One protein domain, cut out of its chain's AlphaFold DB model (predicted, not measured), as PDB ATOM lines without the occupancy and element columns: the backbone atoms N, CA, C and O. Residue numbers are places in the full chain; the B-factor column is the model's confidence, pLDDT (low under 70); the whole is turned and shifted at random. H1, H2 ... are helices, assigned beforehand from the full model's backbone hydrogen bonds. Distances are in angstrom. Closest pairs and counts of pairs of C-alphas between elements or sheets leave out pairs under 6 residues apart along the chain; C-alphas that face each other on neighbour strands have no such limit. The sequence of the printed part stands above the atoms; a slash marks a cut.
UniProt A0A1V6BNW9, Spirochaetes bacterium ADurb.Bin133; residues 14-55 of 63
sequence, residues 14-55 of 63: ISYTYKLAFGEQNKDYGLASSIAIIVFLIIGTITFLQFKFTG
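AT A GLANCE: This is residues 14 to 55 of the 63 residues of a protein of Spirochaetes bacterium ADurb.Bin133 (UniProt A0A1V6BNW9). One long helix, H2, makes the length of a rod, and a short helix, H1, folds back beside its first part as a lopsided helical hairpin. Residues 40 to 55, of which 40 to 53 belong to H2, stick out free. The printed part has 42 residues, with two named helices in the order H1, H2 and no named strand; the class is all helix. It is only just extended, close to loose, with a radius of gyration of the C-alphas of 13.9 A, and spans 47 by 17 by 8 A.

HOW THE PARTS SIT: H2, residues 29 to 53, touches H1, residues 14 to 22, with its residues 29 to 35 alone. The closest C-alphas are those of Ala 21 and Ala 32, 4.8 A apart. The two helices form a hairpin, at a shallow tilt of 24 degrees, opposite ways. In H1 and H2 every O i to N i+4 pair is within hydrogen-bond range.

IN THESE COORDINATES: H2 is 35.7 A long, from C-alpha 29 at (236.763, 139.746, 235.577) to C-alpha 53 at (201.698, 140.884, 228.954). H1 is 11.9 A long and begins with C-alpha 14 at (224.925, 129.990, 233.710).

THE WHOLE: The two C-alphas farthest apart, those of Gln 25 and Gly 55, are 46.6 A apart. The printed part has no cut, and the link from H1 to H2 is short, with 6 residues. Mean pLDDT of the printed part is 83.4; residues 23 to 27 are under 70.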
ATOM      1  N   ILE A  14     224.307 129.319 232.559       83.38
ATOM      2  CA  ILE A  14     224.925 129.990 233.710       83.38
ATOM      3  C   ILE A  14     226.077 129.179 234.321       83.38
ATOM      4  O   ILE A  14     227.113 129.750 234.656       83.38
ATOM      5  N   SER A  15     225.945 127.855 234.405       84.38
ATOM      6  CA  SER A  15     226.988 126.969 234.933       84.38
ATOM      7  C   SER A  15     228.208 126.943 234.017       84.38
ATOM      8  O   SER A  15     229.339 127.003 234.495       84.38
ATOM      9  N   TYR A  16     227.985 126.921 232.700       85.56
ATOM     10  CA  TYR A  16     229.056 127.029 231.711       85.56
ATOM     11  C   TYR A  16     229.778 128.382 231.800       85.56
ATOM     12  O   TYR A  16     231.002 128.435 231.904       85.56
ATOM     13  N   THR A  17     229.011 129.474 231.844       80.06
ATOM     14  CA  THR A  17     229.533 130.840 231.992       80.06
ATOM     15  C   THR A  17     230.401 130.993 233.239       80.06
ATOM     16  O   THR A  17     231.475 131.585 233.175       80.06
ATOM     17  N   TYR A  18     229.962 130.442 234.374       79.88
ATOM     18  CA  TYR A  18     230.719 130.499 235.621       79.88
ATOM     19  C   TYR A  18     232.078 129.799 235.495       79.88
ATOM     20  O   TYR A  18     233.099 130.367 235.880       79.88
ATOM     21  N   LYS A  19     232.109 128.597 234.904       80.19
ATOM     22  CA  LYS A  19     233.357 127.862 234.649       80.19
ATOM     23  C   LYS A  19     234.275 128.619 233.688       80.19
ATOM     24  O   LYS A  19     235.479 128.640 233.902       80.19
ATOM     25  N   LEU A  20     233.716 129.265 232.670       79.06
ATOM     26  CA  LEU A  20     234.474 130.063 231.708       79.06
ATOM     27  C   LEU A  20     235.084 131.328 232.342       79.06
ATOM     28  O   LEU A  20     236.204 131.694 232.018       79.06
ATOM     29  N   ALA A  21     234.365 131.982 233.253       75.75
ATOM     30  CA  ALA A  21     234.798 133.226 233.890       75.75
ATOM     31  C   ALA A  21     235.711 133.027 235.117       75.75
ATOM     32  O   ALA A  21     236.535 133.888 235.427       75.75
ATOM     33  N   PHE A  22     235.538 131.919 235.847       72.31
ATOM     34  CA  PHE A  22     236.167 131.697 237.157       72.31
ATOM     35  C   PHE A  22     236.859 130.335 237.307       72.31
ATOM     36  O   PHE A  22     237.376 130.044 238.385       72.31
ATOM     37  N   GLY A  23     236.846 129.488 236.274       67.62
ATOM     38  CA  GLY A  23     237.437 128.147 236.311       67.62
ATOM     39  C   GLY A  23     238.950 128.104 236.083       67.62
ATOM     40  O   GLY A  23     239.566 127.087 236.390       67.62
ATOM     41  N   GLU A  24     239.561 129.185 235.589       66.06
ATOM     42  CA  GLU A  24     241.018 129.288 235.441       66.06
ATOM     43  C   GLU A  24     241.672 129.936 236.678       66.06
ATOM     44  O   GLU A  24     241.058 130.737 237.386       66.06
ATOM     45  N   GLN A  25     242.941 129.597 236.962       64.69
ATOM     46  CA  GLN A  25     243.687 130.152 238.109       64.69
ATOM     47  C   GLN A  25     243.817 131.686 238.057       64.69
ATOM     48  O   GLN A  25     243.968 132.324 239.100       64.69
ATOM     49  N   ASN A  26     243.715 132.273 236.861       67.12
ATOM     50  CA  ASN A  26     243.597 133.709 236.651       67.12
ATOM     51  C   ASN A  26     242.125 134.046 236.396       67.12
ATOM     52  O   ASN A  26     241.564 133.673 235.372       67.12
ATOM     53  N   LYS A  27     241.484 134.718 237.355       68.38
ATOM     54  CA  LYS A  27     240.075 135.109 237.243       68.38
ATOM     55  C   LYS A  27     239.926 136.263 236.251       68.38
ATOM     56  O   LYS A  27     240.348 137.381 236.547       68.38
ATOM     57  N   ASP A  28     239.267 136.013 235.125       77.50
ATOM     58  CA  ASP A  28     239.015 137.022 234.095       77.50
ATOM     59  C   ASP A  28     237.742 137.823 234.394       77.50
ATOM     60  O   ASP A  28     236.646 137.550 233.897       77.50
ATOM     61  N   TYR A  29     237.885 138.880 235.195       80.31
ATOM     62  CA  TYR A  29     236.763 139.746 235.577       80.31
ATOM     63  C   TYR A  29     236.104 140.465 234.385       80.31
ATOM     64  O   TYR A  29     234.897 140.708 234.408       80.31
ATOM     65  N   GLY A  30     236.865 140.777 233.327       84.56
ATOM     66  CA  GLY A  30     236.326 141.391 232.106       84.56
ATOM     67  C   GLY A  30     235.441 140.435 231.301       84.56
ATOM     68  O   GLY A  30     234.367 140.821 230.831       84.56
ATOM     69  N   LEU A  31     235.846 139.165 231.215       81.38
ATOM     70  CA  LEU A  31     235.048 138.101 230.607       81.38
ATOM     71  C   LEU A  31     233.779 137.851 231.431       81.38
ATOM     72  O   LEU A  31     232.679 137.845 230.880       81.38
ATOM     73  N   ALA A  32     233.923 137.750 232.757       80.81
ATOM     74  CA  ALA A  32     232.807 137.582 233.685       80.81
ATOM     75  C   ALA A  32     231.753 138.693 233.537       80.81
ATOM     76  O   ALA A  32     230.560 138.414 233.400       80.81
ATOM     77  N   SER A  33     232.194 139.954 233.533       86.38
ATOM     78  CA  SER A  33     231.314 141.122 233.426       86.38
ATOM     79  C   SER A  33     230.587 141.175 232.081       86.38
ATOM     80  O   SER A  33     229.379 141.414 232.047       86.38
ATOM     81  N   SER A  34     231.285 140.876 230.984       87.81
ATOM     82  CA  SER A  34     230.691 140.866 229.641       87.81
ATOM     83  C   SER A  34     229.550 139.853 229.536       87.81
ATOM     84  O   SER A  34     228.465 140.182 229.054       87.81
ATOM     85  N   ILE A  35     229.758 138.633 230.044       85.12
ATOM     86  CA  ILE A  35     228.716 137.601 229.999       85.12
ATOM     87  C   ILE A  35     227.559 137.951 230.949       85.12
ATOM     88  O   ILE A  35     226.397 137.765 230.587       85.12
ATOM     89  N   ALA A  36     227.842 138.531 232.121       85.50
ATOM     90  CA  ALA A  36     226.807 138.986 233.050       85.50
ATOM     91  C   ALA A  36     225.871 140.034 232.420       85.50
ATOM     92  O   ALA A  36     224.656 139.935 232.583       85.50
ATOM     93  N   ILE A  37     226.410 140.990 231.656       92.12
ATOM     94  CA  ILE A  37     225.608 142.002 230.948       92.12
ATOM     95  C   ILE A  37     224.703 141.346 229.899       92.12
ATOM     96  O   ILE A  37     223.517 141.664 229.825       92.12
ATOM     97  N   ILE A  38     225.226 140.399 229.114       89.19
ATOM     98  CA  ILE A  38     224.437 139.691 228.093       89.19
ATOM     99  C   ILE A  38     223.282 138.919 228.744       89.19
ATOM    100  O   ILE A  38     222.137 139.028 228.306       89.19
ATOM    101  N   VAL A  39     223.561 138.181 229.820       88.69
ATOM    102  CA  VAL A  39     222.537 137.431 230.564       88.69
ATOM    103  C   VAL A  39     221.497 138.373 231.172       88.69
ATOM    104  O   VAL A  39     220.298 138.100 231.076       88.69
ATOM    105  N   PHE A  40     221.929 139.503 231.737       91.62
ATOM    106  CA  PHE A  40     221.033 140.527 232.269       91.62
ATOM    107  C   PHE A  40     220.085 141.071 231.198       91.62
ATOM    108  O   PHE A  40     218.888 141.180 231.452       91.62
ATOM    109  N   LEU A  41     220.579 141.359 229.991       95.31
ATOM    110  CA  LEU A  41     219.737 141.843 228.896       95.31
ATOM    111  C   LEU A  41     218.718 140.794 228.446       95.31
ATOM    112  O   LEU A  41     217.560 141.140 228.216       95.31
ATOM    113  N   ILE A  42     219.110 139.522 228.356       92.12
ATOM    114  CA  ILE A  42     218.205 138.432 227.963       92.12
ATOM    115  C   ILE A  42     217.092 138.274 229.001       92.12
ATOM    116  O   ILE A  42     215.910 138.368 228.664       92.12
ATOM    117  N   ILE A  43     217.459 138.073 230.268       92.50
ATOM    118  CA  ILE A  43     216.490 137.853 231.348       92.50
ATOM    119  C   ILE A  43     215.648 139.112 231.561       92.50
ATOM    120  O   ILE A  43     214.430 139.022 231.653       92.50
ATOM    121  N   GLY A  44     216.270 140.291 231.578       94.31
ATOM    122  CA  GLY A  44     215.588 141.573 231.735       94.31
ATOM    123  C   GLY A  44     214.569 141.835 230.630       94.31
ATOM    124  O   GLY A  44     213.455 142.260 230.923       94.31
ATOM    125  N   THR A  45     214.895 141.508 229.376       95.56
ATOM    126  CA  THR A  45     213.955 141.641 228.251       95.56
ATOM    127  C   THR A  45     212.789 140.667 228.380       95.56
ATOM    128  O   THR A  45     211.639 141.072 228.215       95.56
ATOM    129  N   ILE A  46     213.054 139.400 228.711       94.06
ATOM    130  CA  ILE A  46     212.000 138.393 228.909       94.06
ATOM    131  C   ILE A  46     211.063 138.821 230.044       94.06
ATOM    132  O   ILE A  46     209.848 138.838 229.858       94.06
ATOM    133  N   THR A  47     211.617 139.238 231.182       92.94
ATOM    134  CA  THR A  47     210.855 139.733 232.336       92.94
ATOM    135  C   THR A  47     210.044 140.976 231.980       92.94
ATOM    136  O   THR A  47     208.865 141.058 232.312       92.94
ATOM    137  N   PHE A  48     210.635 141.931 231.257       91.69
ATOM    138  CA  PHE A  48     209.940 143.142 230.821       91.69
ATOM    139  C   PHE A  48     208.752 142.825 229.909       91.69
ATOM    140  O   PHE A  48     207.651 143.344 230.109       91.69
ATOM    141  N   LEU A  49     208.951 141.938 228.930       92.12
ATOM    142  CA  LEU A  49     207.874 141.475 228.061       92.12
ATOM    143  C   LEU A  49     206.788 140.779 228.879       92.12
ATOM    144  O   LEU A  49     205.615 141.117 228.730       92.12
ATOM    145  N   GLN A  50     207.164 139.874 229.785       89.12
ATOM    146  CA  GLN A  50     206.222 139.186 230.663       89.12
ATOM    147  C   GLN A  50     205.385 140.186 231.466       89.12
ATOM    148  O   GLN A  50     204.163 140.089 231.445       89.12
ATOM    149  N   PHE A  51     206.008 141.184 232.099       87.94
ATOM    150  CA  PHE A  51     205.309 142.210 232.880       87.94
ATOM    151  C   PHE A  51     204.343 143.045 232.042       87.94
ATOM    152  O   PHE A  51     203.257 143.397 232.514       87.94
ATOM    153  N   LYS A  52     204.696 143.328 230.783       82.94
ATOM    154  CA  LYS A  52     203.789 143.997 229.849       82.94
ATOM    155  C   LYS A  52     202.579 143.119 229.508       82.94
ATOM    156  O   LYS A  52     201.462 143.629 229.467       82.94
ATOM    157  N   PHE A  53     202.781 141.820 229.283       82.50
ATOM    158  CA  PHE A  53     201.698 140.884 228.954       82.50
ATOM    159  C   PHE A  53     200.795 140.566 230.144       82.50
ATOM    160  O   PHE A  53     199.578 140.511 229.983       82.50
ATOM    161  N   THR A  54     201.356 140.390 231.341       81.88
ATOM    162  CA  THR A  54     200.580 140.077 232.549       81.88
ATOM    163  C   THR A  54     199.831 141.285 233.103       81.88
ATOM    164  O   THR A  54     199.062 141.140 234.045       81.88
ATOM    165  N   GLY A  55     200.024 142.475 232.524       72.88
ATOM    166  CA  GLY A  55     199.355 143.685 232.980       72.88
ATOM    167  C   GLY A  55     199.773 144.082 234.392       72.88
ATOM    168  O   GLY A  55     198.974 144.695 235.085       72.88
TER     169      GLY A  55